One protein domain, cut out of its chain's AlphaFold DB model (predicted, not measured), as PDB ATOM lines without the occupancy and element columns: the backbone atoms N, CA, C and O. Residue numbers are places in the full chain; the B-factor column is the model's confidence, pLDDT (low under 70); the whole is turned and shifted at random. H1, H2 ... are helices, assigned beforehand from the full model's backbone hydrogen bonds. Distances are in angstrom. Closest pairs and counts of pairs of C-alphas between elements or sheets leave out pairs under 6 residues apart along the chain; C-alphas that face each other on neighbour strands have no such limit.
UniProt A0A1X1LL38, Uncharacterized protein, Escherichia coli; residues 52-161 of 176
ATOM      1  N   ASP A  52     -30.102 -42.206 -52.749       78.69
ATOM      2  CA  ASP A  52     -30.847 -41.063 -52.200       78.69
ATOM      3  C   ASP A  52     -32.297 -41.010 -52.727       78.69
ATOM      4  O   ASP A  52     -32.744 -40.008 -53.283       78.69
ATOM      5  N   VAL A  53     -33.034 -42.116 -52.580       85.62
ATOM      6  CA  VAL A  53     -34.421 -42.274 -53.051       85.62
ATOM      7  C   VAL A  53     -35.420 -42.341 -51.900       85.62
ATOM      8  O   VAL A  53     -35.106 -42.835 -50.814       85.62
ATOM      9  N   VAL A  54     -36.647 -41.875 -52.140       88.88
ATOM     10  CA  VAL A  54     -37.752 -42.044 -51.194       88.88
ATOM     11  C   VAL A  54     -38.330 -43.444 -51.356       88.88
ATOM     12  O   VAL A  54     -38.621 -43.888 -52.463       88.88
ATOM     13  N   ARG A  55     -38.439 -44.170 -50.243       89.69
ATOM     14  CA  ARG A  55     -38.949 -45.542 -50.202       89.69
ATOM     15  C   ARG A  55     -39.463 -45.891 -48.815       89.69
ATOM     16  O   ARG A  55     -39.167 -45.210 -47.830       89.69
ATOM     17  N   GLN A  56     -40.161 -47.012 -48.725       91.25
ATOM     18  CA  GLN A  56     -40.579 -47.570 -47.445       91.25
ATOM     19  C   GLN A  56     -39.382 -48.104 -46.641       91.25
ATOM     20  O   GLN A  56     -38.503 -48.793 -47.170       91.25
ATOM     21  N   LEU A  57     -39.382 -47.815 -45.342       91.44
ATOM     22  CA  LEU A  57     -38.406 -48.265 -44.356       91.44
ATOM     23  C   LEU A  57     -39.086 -49.235 -43.391       91.44
ATOM     24  O   LEU A  57     -40.153 -48.945 -42.857       91.44
ATOM     25  N   GLU A  58     -38.493 -50.403 -43.175       87.81
ATOM     26  CA  GLU A  58     -39.099 -51.494 -42.401       87.81
ATOM     27  C   GLU A  58     -38.440 -51.689 -41.039       87.81
ATOM     28  O   GLU A  58     -39.110 -51.997 -40.057       87.81
ATOM     29  N   LYS A  59     -37.115 -51.547 -40.979       87.12
ATOM     30  CA  LYS A  59     -36.327 -51.835 -39.776       87.12
ATOM     31  C   LYS A  59     -35.892 -50.548 -39.109       87.12
ATOM     32  O   LYS A  59     -35.484 -49.626 -39.805       87.12
ATOM     33  N   ILE A  60     -35.835 -50.543 -37.777       86.38
ATOM     34  CA  ILE A  60     -35.407 -49.370 -37.001       86.38
ATOM     35  C   ILE A  60     -34.057 -48.802 -37.468       86.38
ATOM     36  O   ILE A  60     -33.924 -47.600 -37.649       86.38
ATOM     37  N   GLY A  61     -33.089 -49.663 -37.801       83.56
ATOM     38  CA  GLY A  61     -31.790 -49.220 -38.313       83.56
ATOM     39  C   GLY A  61     -31.864 -48.466 -39.649       83.56
ATOM     40  O   GLY A  61     -31.013 -47.629 -39.917       83.56
ATOM     41  N   GLN A  62     -32.883 -48.716 -40.476       88.19
ATOM     42  CA  GLN A  62     -33.114 -47.952 -41.706       88.19
ATOM     43  C   GLN A  62     -33.701 -46.567 -41.422       88.19
ATOM     44  O   GLN A  62     -33.439 -45.649 -42.188       88.19
ATOM     45  N   PHE A  63     -34.466 -46.412 -40.337       90.19
ATOM     46  CA  PHE A  63     -34.903 -45.098 -39.870       90.19
ATOM     47  C   PHE A  63     -33.713 -44.331 -39.294       90.19
ATOM     48  O   PHE A  63     -33.435 -43.245 -39.775       90.19
ATOM     49  N   GLN A  64     -32.935 -44.935 -38.389       88.00
ATOM     50  CA  GLN A  64     -31.740 -44.321 -37.776       88.00
ATOM     51  C   GLN A  64     -30.718 -43.806 -38.797       88.00
ATOM     52  O   GLN A  64     -30.122 -42.750 -38.613       88.00
ATOM     53  N   PHE A  65     -30.519 -44.556 -39.883       87.19
ATOM     54  CA  PHE A  65     -29.577 -44.221 -40.952       87.19
ATOM     55  C   PHE A  65     -30.287 -43.909 -42.273       87.19
ATOM     56  O   PHE A  65     -29.776 -44.239 -43.344       87.19
ATOM     57  N   ALA A  66     -31.466 -43.283 -42.198       89.25
ATOM     58  CA  ALA A  66     -32.196 -42.833 -43.376       89.25
ATOM     59  C   ALA A  66     -31.318 -41.922 -44.251       89.25
ATOM     60  O   ALA A  66     -30.483 -41.166 -43.746       89.25
ATOM     61  N   ASN A  67     -31.506 -41.988 -45.568       88.44
ATOM     62  CA  ASN A  67     -30.744 -41.174 -46.515       88.44
ATOM     63  C   ASN A  67     -31.087 -39.677 -46.402       88.44
ATOM     64  O   ASN A  67     -32.087 -39.286 -45.794       88.44
ATOM     65  N   ALA A  68     -30.259 -38.827 -47.011       87.06
ATOM     66  CA  ALA A  68     -30.393 -37.376 -46.887       87.06
ATOM     67  C   ALA A  68     -31.726 -36.847 -47.445       87.06
ATOM     68  O   ALA A  68     -32.240 -35.845 -46.952       87.06
ATOM     69  N   THR A  69     -32.306 -37.533 -48.434       88.25
ATOM     70  CA  THR A  69     -33.610 -37.193 -49.020       88.25
ATOM     71  C   THR A  69     -34.777 -37.527 -48.085       88.25
ATOM     72  O   THR A  69     -35.724 -36.752 -47.985       88.25
ATOM     73  N   LEU A  70     -34.727 -38.661 -47.377       91.12
ATOM     74  CA  LEU A  70     -35.793 -39.131 -46.486       91.12
ATOM     75  C   LEU A  70     -35.806 -38.395 -45.152       91.12
ATOM     76  O   LEU A  70     -36.883 -38.100 -44.643       91.12
ATOM     77  N   GLN A  71     -34.638 -38.089 -44.583       91.75
ATOM     78  CA  GLN A  71     -34.532 -37.422 -43.282       91.75
ATOM     79  C   GLN A  71     -35.445 -36.187 -43.131       91.75
ATOM     80  O   GLN A  71     -36.241 -36.190 -42.193       91.75
ATOM     81  N   PRO A  72     -35.429 -35.169 -44.022       90.81
ATOM     82  CA  PRO A  72     -36.320 -34.007 -43.905       90.81
ATOM     83  C   PRO A  72     -37.809 -34.377 -43.940       90.81
ATOM     84  O   PRO A  72     -38.621 -33.726 -43.288       90.81
ATOM     85  N   LEU A  73     -38.175 -35.430 -44.674       93.00
ATOM     86  CA  LEU A  73     -39.558 -35.893 -44.811       93.00
ATOM     87  C   LEU A  73     -40.007 -36.703 -43.585       93.00
ATOM     88  O   LEU A  73     -41.149 -36.589 -43.149       93.00
ATOM     89  N   LEU A  74     -39.115 -37.503 -42.994       93.88
ATOM     90  CA  LEU A  74     -39.360 -38.220 -41.737       93.88
ATOM     91  C   LEU A  74     -39.466 -37.238 -40.562       93.88
ATOM     92  O   LEU A  74     -40.336 -37.382 -39.710       93.88
ATOM     93  N   MET A  75     -38.626 -36.201 -40.557       92.00
ATOM     94  CA  MET A  75     -38.654 -35.104 -39.582       92.00
ATOM     95  C   MET A  75     -39.944 -34.294 -39.604       92.00
ATOM     96  O   MET A  75     -40.282 -33.683 -38.597       92.00
ATOM     97  N   ALA A  76     -40.638 -34.266 -40.740       92.50
ATOM     98  CA  ALA A  76     -41.871 -33.515 -40.910       92.50
ATOM     99  C   ALA A  76     -43.100 -34.196 -40.285       92.50
ATOM    100  O   ALA A  76     -44.169 -33.586 -40.256       92.50
ATOM    101  N   LEU A  77     -42.959 -35.427 -39.771       93.69
ATOM    102  CA  LEU A  77     -43.966 -36.063 -38.923       93.69
ATOM    103  C   LEU A  77     -44.253 -35.145 -37.719       93.69
ATOM    104  O   LEU A  77     -43.319 -34.880 -36.960       93.69
ATOM    105  N   PRO A  78     -45.489 -34.652 -37.517       92.44
ATOM    106  CA  PRO A  78     -45.771 -33.642 -36.499       92.44
ATOM    107  C   PRO A  78     -45.309 -34.011 -35.087       92.44
ATOM    108  O   PRO A  78     -44.678 -33.192 -34.421       92.44
ATOM    109  N   GLU A  79     -45.536 -35.247 -34.648       91.25
ATOM    110  CA  GLU A  79     -45.167 -35.714 -33.308       91.25
ATOM    111  C   GLU A  79     -43.646 -35.671 -33.119       91.25
ATOM    112  O   GLU A  79     -43.137 -35.124 -32.138       91.25
ATOM    113  N   TYR A  80     -42.898 -36.164 -34.107       91.06
ATOM    114  CA  TYR A  80     -41.438 -36.155 -34.061       91.06
ATOM    115  C   TYR A  80     -40.862 -34.742 -34.230       91.06
ATOM    116  O   TYR A  80     -39.926 -34.359 -33.522       91.06
ATOM    117  N   ARG A  81     -41.460 -33.916 -35.098       92.06
ATOM    118  CA  ARG A  81     -41.084 -32.507 -35.274       92.06
ATOM    119  C   ARG A  81     -41.251 -31.726 -33.976       92.06
ATOM    120  O   ARG A  81     -40.395 -30.906 -33.647       92.06
ATOM    121  N   GLN A  82     -42.325 -31.981 -33.231       90.69
ATOM    122  CA  GLN A  82     -42.571 -31.353 -31.936       90.69
ATOM    123  C   GLN A  82     -41.488 -31.729 -30.919       90.69
ATOM    124  O   GLN A  82     -40.919 -30.839 -30.285       90.69
ATOM    125  N   LEU A  83     -41.150 -33.018 -30.807       89.75
ATOM    126  CA  LEU A  83     -40.065 -33.489 -29.936       89.75
ATOM    127  C   LEU A  83     -38.727 -32.840 -30.307       89.75
ATOM    128  O   LEU A  83     -38.001 -32.354 -29.437       89.75
ATOM    129  N   TYR A  84     -38.416 -32.759 -31.598       90.69
ATOM    130  CA  TYR A  84     -37.195 -32.123 -32.080       90.69
ATOM    131  C   TYR A  84     -37.146 -30.621 -31.775       90.69
ATOM    132  O   TYR A  84     -36.130 -30.118 -31.282       90.69
ATOM    133  N   ASN A  85     -38.246 -29.905 -32.011       90.06
ATOM    134  CA  ASN A  85     -38.368 -28.482 -31.693       90.06
ATOM    135  C   ASN A  85     -38.216 -28.220 -30.182       90.06
ATOM    136  O   ASN A  85     -37.644 -27.203 -29.797       90.06
ATOM    137  N   ASN A  86     -38.639 -29.165 -29.339       89.25
ATOM    138  CA  ASN A  86     -38.512 -29.103 -27.880       89.25
ATOM    139  C   ASN A  86     -37.166 -29.616 -27.336       89.25
ATOM    140  O   ASN A  86     -36.997 -29.707 -26.123       89.25
ATOM    141  N   ASN A  87     -36.198 -29.941 -28.200       87.31
ATOM    142  CA  ASN A  87     -34.909 -30.549 -27.826       87.31
ATOM    143  C   ASN A  87     -35.023 -31.914 -27.120       87.31
ATOM    144  O   ASN A  87     -34.114 -32.309 -26.397       87.31
ATOM    145  N   MET A  88     -36.121 -32.638 -27.344       85.94
ATOM    146  CA  MET A  88     -36.333 -34.001 -26.843       85.94
ATOM    147  C   MET A  88     -35.937 -35.074 -27.866       85.94
ATOM    148  O   MET A  88     -35.747 -36.225 -27.500       85.94
ATOM    149  N   ALA A  89     -35.784 -34.694 -29.136       87.31
ATOM    150  CA  ALA A  89     -35.249 -35.543 -30.193       87.31
ATOM    151  C   ALA A  89     -34.018 -34.906 -30.849       87.31
ATOM    152  O   ALA A  89     -33.857 -33.678 -30.878       87.31
ATOM    153  N   THR A  90     -33.164 -35.757 -31.408       85.75
ATOM    154  CA  THR A  90     -31.888 -35.370 -32.022       85.75
ATOM    155  C   THR A  90     -32.060 -34.811 -33.432       85.75
ATOM    156  O   THR A  90     -31.340 -33.898 -33.836       85.75
ATOM    157  N   GLY A  91     -33.048 -35.325 -34.168       83.88
ATOM    158  CA  GLY A  91     -33.371 -34.905 -35.528       83.88
ATOM    159  C   GLY A  91     -32.315 -35.273 -36.570       83.88
ATOM    160  O   GLY A  91     -32.068 -34.491 -37.490       83.88
ATOM    161  N   TYR A  92     -31.698 -36.452 -36.419       86.81
ATOM    162  CA  TYR A  92     -30.589 -36.958 -37.241       86.81
ATOM    163  C   TYR A  92     -29.307 -36.130 -37.081       86.81
ATOM    164  O   TYR A  92     -29.015 -35.232 -37.877       86.81
ATOM    165  N   GLU A  93     -28.527 -36.440 -36.042       82.19
ATOM    166  CA  GLU A  93     -27.349 -35.678 -35.589       82.19
ATOM    167  C   GLU A  93     -26.307 -35.428 -36.682       82.19
ATOM    168  O   GLU A  93     -25.767 -34.325 -36.772       82.19
ATOM    169  N   ASN A  94     -26.021 -36.410 -37.546       79.44
ATOM    170  CA  ASN A  94     -25.073 -36.221 -38.647       79.44
ATOM    171  C   ASN A  94     -25.709 -35.897 -39.999       79.44
ATOM    172  O   ASN A  94     -24.994 -35.898 -41.001       79.44
ATOM    173  N   GLY A  95     -27.001 -35.576 -40.031       85.12
ATOM    174  CA  GLY A  95     -27.741 -35.291 -41.253       85.12
ATOM    175  C   GLY A  95     -28.565 -34.012 -41.146       85.12
ATOM    176  O   GLY A  95     -28.008 -32.920 -41.027       85.12
ATOM    177  N   TYR A  96     -29.888 -34.152 -41.208       86.56
ATOM    178  CA  TYR A  96     -30.838 -33.042 -41.280       86.56
ATOM    179  C   TYR A  96     -30.656 -31.982 -40.179       86.56
ATOM    180  O   TYR A  96     -30.692 -30.788 -40.476       86.56
ATOM    181  N   SER A  97     -30.370 -32.378 -38.935       85.94
ATOM    182  CA  SER A  97     -30.169 -31.422 -37.833       85.94
ATOM    183  C   SER A  97     -29.050 -30.394 -38.076       85.94
ATOM    184  O   SER A  97     -29.105 -29.303 -37.513       85.94
ATOM    185  N   LYS A  98     -28.054 -30.701 -38.924       86.94
ATOM    186  CA  LYS A  98     -26.947 -29.785 -39.264       86.94
ATOM    187  C   LYS A  98     -27.331 -28.713 -40.281       86.94
ATOM    188  O   LYS A  98     -26.617 -27.721 -40.405       86.94
ATOM    189  N   ILE A  99     -28.405 -28.937 -41.035       85.62
ATOM    190  CA  ILE A  99     -28.858 -28.056 -42.121       85.62
ATOM    191  C   ILE A  99     -30.183 -27.355 -41.801       85.62
ATOM    192  O   ILE A  99     -30.586 -26.461 -42.545       85.62
ATOM    193  N   ASP A 100     -30.870 -27.748 -40.723       85.50
ATOM    194  CA  ASP A 100     -32.158 -27.166 -40.356       85.50
ATOM    195  C   ASP A 100     -32.006 -25.769 -39.737       85.50
ATOM    196  O   ASP A 100     -31.751 -25.598 -38.544       85.50
ATOM    197  N   ASN A 101     -32.233 -24.751 -40.564       78.81
ATOM    198  CA  ASN A 101     -32.252 -23.350 -40.145       78.81
ATOM    199  C   ASN A 101     -33.579 -22.935 -39.475       78.81
ATOM    200  O   ASN A 101     -33.684 -21.813 -38.982       78.81
ATOM    201  N   PHE A 102     -34.597 -23.803 -39.473       77.06
ATOM    202  CA  PHE A 102     -35.969 -23.504 -39.040       77.06
ATOM    203  C   PHE A 102     -36.403 -24.315 -37.812       77.06
ATOM    204  O   PHE A 102     -37.603 -24.484 -37.551       77.06
ATOM    205  N   ARG A 103     -35.443 -24.824 -37.033       80.12
ATOM    206  CA  ARG A 103     -35.736 -25.491 -35.761       80.12
ATOM    207  C   ARG A 103     -36.551 -24.560 -34.857       80.12
ATOM    208  O   ARG A 103     -36.174 -23.415 -34.622       80.12
ATOM    209  N   GLY A 104     -37.681 -25.060 -34.363       75.69
ATOM    210  CA  GLY A 104     -38.614 -24.319 -33.511       75.69
ATOM    211  C   GLY A 104     -39.664 -23.476 -34.246       75.69
ATOM    212  O   GLY A 104     -40.608 -23.029 -33.601       75.69
ATOM    213  N   SER A 105     -39.554 -23.271 -35.565       81.38
ATOM    214  CA  SER A 105     -40.508 -22.457 -36.344       81.38
ATOM    215  C   SER A 105     -41.277 -23.246 -37.407       81.38
ATOM    216  O   SER A 105     -42.461 -22.978 -37.634       81.38
ATOM    217  N   ALA A 106     -40.644 -24.241 -38.033       82.88
ATOM    218  CA  ALA A 106     -41.320 -25.143 -38.962       82.88
ATOM    219  C   ALA A 106     -42.074 -26.250 -38.203       82.88
ATOM    220  O   ALA A 106     -41.475 -27.002 -37.422       82.88
ATOM    221  N   TYR A 107     -43.388 -26.326 -38.426       89.88
ATOM    222  CA  TYR A 107     -44.300 -27.310 -37.847       89.88
ATOM    223  C   TYR A 107     -45.587 -27.425 -38.683       89.88
ATOM    224  O   TYR A 107     -46.240 -26.417 -38.963       89.88
ATOM    225  N   MET A 108     -45.983 -28.646 -39.058       90.62
ATOM    226  CA  MET A 108     -47.197 -28.915 -39.849       90.62
ATOM    227  C   MET A 108     -47.328 -27.968 -41.056       90.62
ATOM    228  O   MET A 108     -46.459 -27.925 -41.920       90.62
ATOM    229  N   HIS A 109     -48.387 -27.155 -41.116       90.19
ATOM    230  CA  HIS A 109     -48.650 -26.236 -42.216       90.19
ATOM    231  C   HIS A 109     -47.595 -25.153 -42.410       90.19
ATOM    232  O   HIS A 109     -47.705 -24.448 -43.404       90.19
ATOM    233  N   THR A 110     -46.631 -24.943 -41.512       88.19
ATOM    234  CA  THR A 110     -45.497 -24.031 -41.754       88.19
ATOM    235  C   THR A 110     -44.247 -24.756 -42.252       88.19
ATOM    236  O   THR A 110     -43.296 -24.094 -42.655       88.19
ATOM    237  N   ASP A 111     -44.252 -26.090 -42.258       88.62
ATOM    238  CA  ASP A 111     -43.158 -26.927 -42.742       88.62
ATOM    239  C   ASP A 111     -43.401 -27.348 -44.200       88.62
ATOM    240  O   ASP A 111     -44.367 -28.039 -44.533       88.62
ATOM    241  N   ASP A 112     -42.496 -26.952 -45.091       88.31
ATOM    242  CA  ASP A 112     -42.584 -27.286 -46.512       88.31
ATOM    243  C   ASP A 112     -42.431 -28.789 -46.790       88.31
ATOM    244  O   ASP A 112     -42.933 -29.284 -47.800       88.31
ATOM    245  N   ASN A 113     -41.762 -29.548 -45.922       90.19
ATOM    246  CA  ASN A 113     -41.672 -31.004 -46.045       90.19
ATOM    247  C   ASN A 113     -43.001 -31.669 -45.675       90.19
ATOM    248  O   ASN A 113     -43.447 -32.572 -46.380       90.19
ATOM    249  N   PHE A 114     -43.683 -31.176 -44.636       91.69
ATOM    250  CA  PHE A 114     -45.019 -31.658 -44.267       91.69
ATOM    251  C   PHE A 114     -46.021 -31.374 -45.385       91.69
ATOM    252  O   PHE A 114     -46.779 -32.257 -45.790       91.69
ATOM    253  N   ARG A 115     -45.997 -30.150 -45.922       90.31
ATOM    254  CA  ARG A 115     -46.834 -29.755 -47.060       90.31
ATOM    255  C   ARG A 115     -46.600 -30.658 -48.268       90.31
ATOM    256  O   ARG A 115     -47.559 -31.124 -48.872       90.31
ATOM    257  N   GLU A 116     -45.346 -30.949 -48.600       90.19
ATOM    258  CA  GLU A 116     -45.011 -31.837 -49.719       90.19
ATOM    259  C   GLU A 116     -45.560 -33.249 -49.512       90.19
ATOM    260  O   GLU A 116     -46.176 -33.813 -50.414       90.19
ATOM    261  N   VAL A 117     -45.381 -33.808 -48.313       91.50
ATOM    262  CA  VAL A 117     -45.841 -35.162 -47.995       91.50
ATOM    263  C   VAL A 117     -47.366 -35.247 -47.972       91.50
ATOM    264  O   VAL A 117     -47.892 -36.276 -48.367       91.50
ATOM    265  N   THR A 118     -48.080 -34.196 -47.556       91.25
ATOM    266  CA  THR A 118     -49.545 -34.215 -47.347       91.25
ATOM    267  C   THR A 118     -50.373 -33.642 -48.497       91.25
ATOM    268  O   THR A 118     -51.590 -33.823 -48.522       91.25
ATOM    269  N   SER A 119     -49.749 -32.960 -49.462       90.38
ATOM    270  CA  SER A 119     -50.461 -32.287 -50.554       90.38
ATOM    271  C   SER A 119     -51.330 -33.254 -51.357       90.38
ATOM    272  O   SER A 119     -50.831 -34.216 -51.939       90.38
ATOM    273  N   GLY A 120     -52.627 -32.976 -51.458       88.19
ATOM    274  CA  GLY A 120     -53.592 -33.773 -52.210       88.19
ATOM    275  C   GLY A 120     -53.977 -35.098 -51.549       88.19
ATOM    276  O   GLY A 120     -54.547 -35.949 -52.229       88.19
ATOM    277  N   MET A 121     -53.676 -35.286 -50.260       86.62
ATOM    278  CA  MET A 121     -54.072 -36.467 -49.490       86.62
ATOM    279  C   MET A 121     -54.965 -36.087 -48.310       86.62
ATOM    280  O   MET A 121     -54.801 -35.027 -47.708       86.62
ATOM    281  N   SER A 122     -55.900 -36.974 -47.974       85.81
ATOM    282  CA  SER A 122     -56.600 -36.925 -46.689       85.81
ATOM    283  C   SER A 122     -55.685 -37.534 -45.629       85.81
ATOM    284  O   SER A 122     -55.092 -38.591 -45.853       85.81
ATOM    285  N   ASN A 123     -55.525 -36.835 -44.512       81.75
ATOM    286  CA  ASN A 123     -54.688 -37.249 -43.395       81.75
ATOM    287  C   ASN A 123     -55.447 -37.009 -42.076       81.75
ATOM    288  O   ASN A 123     -56.473 -36.335 -42.061       81.75
ATOM    289  N   GLU A 124     -54.940 -37.561 -40.976       83.25
ATOM    290  CA  GLU A 124     -55.555 -37.433 -39.641       83.25
ATOM    291  C   GLU A 124     -55.442 -36.031 -39.023       83.25
ATOM    292  O   GLU A 124     -56.115 -35.725 -38.045       83.25
ATOM    293  N   TYR A 125     -54.587 -35.170 -39.574       83.56
ATOM    294  CA  TYR A 125     -54.395 -33.803 -39.090       83.56
ATOM    295  C   TYR A 125     -55.423 -32.832 -39.696       83.56
ATOM    296  O   TYR A 125     -55.705 -31.792 -39.108       83.56
ATOM    297  N   ASP A 126     -56.007 -33.192 -40.843       83.44
ATOM    298  CA  ASP A 126     -56.989 -32.423 -41.606       83.44
ATOM    299  C   ASP A 126     -58.140 -33.329 -42.092       83.44
ATOM    300  O   ASP A 126     -58.380 -33.475 -43.292       83.44
ATOM    301  N   GLU A 127     -58.875 -33.958 -41.170       80.38
ATOM    302  CA  GLU A 127     -59.913 -34.949 -41.518       80.38
ATOM    303  C   GLU A 127     -61.004 -34.393 -42.459       80.38
ATOM    304  O   GLU A 127     -61.499 -35.096 -43.341       80.38
ATOM    305  N   ASP A 128     -61.330 -33.105 -42.324       85.31
ATOM    306  CA  ASP A 128     -62.407 -32.452 -43.075       85.31
ATOM    307  C   ASP A 128     -61.965 -31.861 -44.425       85.31
ATOM    308  O   ASP A 128     -62.800 -31.354 -45.186       85.31
ATOM    309  N   ARG A 129     -60.657 -31.819 -44.720       86.12
ATOM    310  CA  ARG A 129     -60.129 -31.058 -45.864       86.12
ATOM    311  C   ARG A 129     -58.944 -31.739 -46.522       86.12
ATOM    312  O   ARG A 129     -58.000 -32.167 -45.881       86.12
ATOM    313  N   ILE A 130     -58.942 -31.715 -47.851       88.25
ATOM    314  CA  ILE A 130     -57.755 -32.055 -48.634       88.25
ATOM    315  C   ILE A 130     -57.073 -30.755 -49.048       88.25
ATOM    316  O   ILE A 130     -57.619 -29.970 -49.829       88.25
ATOM    317  N   TRP A 131     -55.865 -30.534 -48.536       87.44
ATOM    318  CA  TRP A 131     -55.047 -29.383 -48.895       87.44
ATOM    319  C   TRP A 131     -54.248 -29.654 -50.164       87.44
ATOM    320  O   TRP A 131     -53.560 -30.662 -50.265       87.44
ATOM    321  N   ASN A 132     -54.284 -28.723 -51.115       87.81
ATOM    322  CA  ASN A 132     -53.357 -28.705 -52.244       87.81
ATOM    323  C   ASN A 132     -52.363 -27.569 -52.019       87.81
ATOM    324  O   ASN A 132     -52.687 -26.399 -52.234       87.81
ATOM    325  N   TRP A 133     -51.173 -27.912 -51.536       86.06
ATOM    326  CA  TRP A 133     -50.143 -26.929 -51.223       86.06
ATOM    327  C   TRP A 133     -49.460 -26.445 -52.498       86.06
ATOM    328  O   TRP A 133     -49.010 -27.244 -53.320       86.06
ATOM    329  N   VAL A 134     -49.351 -25.128 -52.640       77.81
ATOM    330  CA  VAL A 134     -48.533 -24.510 -53.682       77.81
ATOM    331  C   VAL A 134     -47.116 -24.397 -53.127       77.81
ATOM    332  O   VAL A 134     -46.842 -23.544 -52.286       77.81
ATOM    333  N   SER A 135     -46.232 -25.307 -53.537       64.94
ATOM    334  CA  SER A 135     -44.804 -25.231 -53.215       64.94
ATOM    335  C   SER A 135     -44.103 -24.247 -54.155       64.94
ATOM    336  O   SER A 135     -44.546 -24.054 -55.288       64.94
ATOM    337  N   ASN A 136     -42.956 -23.703 -53.742       65.44
ATOM    338  CA  ASN A 136     -42.064 -23.018 -54.682       65.44
ATOM    339  C   ASN A 136     -41.675 -23.965 -55.834       65.44
ATOM    340  O   ASN A 136     -41.434 -25.157 -55.615       65.44
ATOM    341  N   GLU A 137     -41.647 -23.436 -57.060       52.16
ATOM    342  CA  GLU A 137     -41.364 -24.193 -58.289       52.16
ATOM    343  C   GLU A 137     -39.912 -24.709 -58.361       52.16
ATOM    344  O   GLU A 137     -39.653 -25.676 -59.068       52.16
ATOM    345  N   ASP A 138     -39.002 -24.152 -57.552       56.94
ATOM    346  CA  ASP A 138     -37.565 -24.476 -57.532       56.94
ATOM    347  C   ASP A 138     -37.174 -25.695 -56.675       56.94
ATOM    348  O   ASP A 138     -35.985 -25.989 -56.514       56.94
ATOM    349  N   ARG A 139     -38.130 -26.436 -56.096       64.00
ATOM    350  CA  ARG A 139     -37.781 -27.705 -55.435       64.00
ATOM    351  C   ARG A 139     -37.355 -28.721 -56.491       64.00
ATOM    352  O   ARG A 139     -38.171 -29.174 -57.289       64.00
ATOM    353  N   SER A 140     -36.074 -29.083 -56.453       57.09
ATOM    354  CA  SER A 140     -35.411 -29.949 -57.433       57.09
ATOM    355  C   SER A 140     -36.101 -31.297 -57.633       57.09
ATOM    356  O   SER A 140     -36.120 -31.783 -58.757       57.09
ATOM    357  N   ASN A 141     -36.708 -31.865 -56.587       63.84
ATOM    358  CA  ASN A 141     -37.476 -33.105 -56.656       63.84
ATOM    359  C   ASN A 141     -38.770 -32.969 -55.843       63.84
ATOM    360  O   ASN A 141     -38.728 -32.877 -54.615       63.84
ATOM    361  N   LYS A 142     -39.914 -32.964 -56.534       81.06
ATOM    362  CA  LYS A 142     -41.233 -33.156 -55.916       81.06
ATOM    363  C   LYS A 142     -41.501 -34.641 -55.735       81.06
ATOM    364  O   LYS A 142     -41.104 -35.437 -56.585       81.06
ATOM    365  N   LEU A 143     -42.207 -34.997 -54.669       88.19
ATOM    366  CA  LEU A 143     -42.589 -36.382 -54.436       88.19
ATOM    367  C   LEU A 143     -43.634 -36.815 -55.460       88.19
ATOM    368  O   LEU A 143     -44.645 -36.146 -55.697       88.19
ATOM    369  N   THR A 144     -43.419 -37.986 -56.041       89.94
ATOM    370  CA  THR A 144     -44.470 -38.696 -56.761       89.94
ATOM    371  C   THR A 144     -45.561 -39.146 -55.785       89.94
ATOM    372  O   THR A 144     -45.342 -39.279 -54.579       89.94
ATOM    373  N   ARG A 145     -46.766 -39.443 -56.292       88.50
ATOM    374  CA  ARG A 145     -47.853 -39.951 -55.432       88.50
ATOM    375  C   ARG A 145     -47.507 -41.273 -54.748       88.50
ATOM    376  O   ARG A 145     -47.969 -41.510 -53.639       88.50
ATOM    377  N   VAL A 146     -46.689 -42.109 -55.387       91.19
ATOM    378  CA  VAL A 146     -46.214 -43.366 -54.791       91.19
ATOM    379  C   VAL A 146     -45.306 -43.071 -53.598       91.19
ATOM    380  O   VAL A 146     -45.537 -43.596 -52.515       91.19
ATOM    381  N   GLU A 147     -44.352 -42.156 -53.757       92.44
ATOM    382  CA  GLU A 147     -43.435 -41.765 -52.681       92.44
ATOM    383  C   GLU A 147     -44.156 -41.089 -51.508       92.44
ATOM    384  O   GLU A 147     -43.777 -41.279 -50.356       92.44
ATOM    385  N   GLN A 148     -45.230 -40.337 -51.763       92.69
ATOM    386  CA  GLN A 148     -46.057 -39.787 -50.685       92.69
ATOM    387  C   GLN A 148     -46.759 -40.875 -49.876       92.69
ATOM    388  O   GLN A 148     -46.772 -40.799 -48.649       92.69
ATOM    389  N   VAL A 149     -47.305 -41.901 -50.536       92.19
ATOM    390  CA  VAL A 149     -47.891 -43.061 -49.844       92.19
ATOM    391  C   VAL A 149     -46.819 -43.802 -49.042       92.19
ATOM    392  O   VAL A 149     -47.054 -44.142 -47.882       92.19
ATOM    393  N   ASP A 150     -45.627 -43.988 -49.610       94.00
ATOM    394  CA  ASP A 150     -44.496 -44.596 -48.903       94.00
ATOM    395  C   ASP A 150     -44.113 -43.794 -47.652       94.00
ATOM    396  O   ASP A 150     -43.858 -44.374 -46.594       94.00
ATOM    397  N   MET A 151     -44.144 -42.463 -47.737       94.62
ATOM    398  CA  MET A 151     -43.922 -41.590 -46.587       94.62
ATOM    399  C   MET A 151     -45.015 -41.718 -45.525       94.62
ATOM    400  O   MET A 151     -44.679 -41.777 -44.344       94.62
ATOM    401  N   GLN A 152     -46.292 -41.835 -45.904       92.88
ATOM    402  CA  GLN A 152     -47.372 -42.082 -44.937       92.88
ATOM    403  C   GLN A 152     -47.180 -43.411 -44.197       92.88
ATOM    404  O   GLN A 152     -47.373 -43.488 -42.985       92.88
ATOM    405  N   ILE A 153     -46.738 -44.454 -44.905       93.75
ATOM    406  CA  ILE A 153     -46.423 -45.753 -44.295       93.75
ATOM    407  C   ILE A 153     -45.242 -45.622 -43.327       93.75
ATOM    408  O   ILE A 153     -45.289 -46.166 -42.222       93.75
ATOM    409  N   ASN A 154     -44.200 -44.881 -43.705       94.88
ATOM    410  CA  ASN A 154     -43.058 -44.618 -42.831       94.88
ATOM    411  C   ASN A 154     -43.473 -43.854 -41.567       94.88
ATOM    412  O   ASN A 154     -43.053 -44.225 -40.474       94.88
ATOM    413  N   TRP A 155     -44.328 -42.839 -41.695       94.62
ATOM    414  CA  TRP A 155     -44.880 -42.089 -40.568       94.62
ATOM    415  C   TRP A 155     -45.704 -42.974 -39.635       94.62
ATOM    416  O   TRP A 155     -45.467 -42.975 -38.429       94.62
ATOM    417  N   ALA A 156     -46.593 -43.807 -40.180       92.81
ATOM    418  CA  ALA A 156     -47.358 -44.765 -39.385       92.81
ATOM    419  C   ALA A 156     -46.445 -45.733 -38.606       92.81
ATOM    420  O   ALA A 156     -46.704 -46.032 -37.441       92.81
ATOM    421  N   ARG A 157     -45.340 -46.185 -39.217       92.81
ATOM    422  CA  ARG A 157     -44.328 -47.019 -38.546       92.81
ATOM    423  C   ARG A 157     -43.585 -46.250 -37.455       92.81
ATOM    424  O   ARG A 157     -43.445 -46.773 -36.356       92.81
ATOM    425  N   MET A 158     -43.165 -45.012 -37.714       91.31
ATOM    426  CA  MET A 158     -42.482 -44.179 -36.717       91.31
ATOM    427  C   MET A 158     -43.335 -43.935 -35.472       91.31
ATOM    428  O   MET A 158     -42.816 -43.965 -34.359       91.31
ATOM    429  N   ARG A 159     -44.649 -43.751 -35.634       89.56
ATOM    430  CA  ARG A 159     -45.573 -43.605 -34.497       89.56
ATOM    431  C   ARG A 159     -45.671 -44.858 -33.628       89.56
ATOM    432  O   ARG A 159     -46.051 -44.753 -32.472       89.56
ATOM    433  N   SER A 160     -45.347 -46.030 -34.175       88.50
ATOM    434  CA  SER A 160     -45.332 -47.290 -33.423       88.50
ATOM    435  C   SER A 160     -44.042 -47.524 -32.635       88.50
ATOM    436  O   SER A 160     -43.942 -48.529 -31.933       88.50
ATOM    437  N   PHE A 161     -43.043 -46.645 -32.769       88.25
ATOM    438  CA  PHE A 161     -41.823 -46.750 -31.976       88.25
ATOM    439  C   PHE A 161     -42.080 -46.382 -30.520       88.25
ATOM    440  O   PHE A 161     -42.997 -45.628 -30.201       88.25
TER     441      PHE A 161
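This is residues 52 to 161 of the 176 residues of an uncharacterized protein of Escherichia coli (UniProt A0A1X1LL38). What is the main picture? There is little regular structure: the short H2 and H4 and the longer H5 meet at steep angles in a core, with H1 and H3 farther out and two long loops, residues 86 to 111 and 119 to 144. What are its make-up and size? The 110 printed residues, all helix by class, have 41 in five named helices, H1 to H5 in order, and no named strand. It is compact, radius of gyration of the C-alphas 13.2 A, spanning 33 by 29 by 28 A.

What comes first? H1, residues 60 to 64, is near H5, residues 145 to 159. What touches? H2, residues 70 to 75, touches H4, residues 112 to 118, about perpendicular at 86 degrees, closest C-alphas Leu 73 and Asn 113, 5.5 A. H5 touches H2 with residues 151 to 155 alone, closest C-alphas Leu 74 and Trp 155, 6.8 A, and H4 with residues 148 to 152 alone, closest C-alphas Val 117 and Gln 148, 5.4 A. And the rest? H3, residues 78 to 85, is close to H2 but not clearly touching, closest C-alphas Met 75 and Arg 81, 5.6 A. In H1 to H5 every O i to N i+4 pair is within hydrogen-bond range.

Where does H1 begin? C-alpha 60 is at (-35.407, -49.370, -37.001). Where does H5 end? C-alpha 159 is at (-45.573, -43.605, -34.497), H5 measuring 21.4 A.

Which links are long? H3 to H4 and H4 to H5, 26 residues each, are long; the printed part has no cut. Where is confidence low? Residues 135 to 141 have pLDDT under 70.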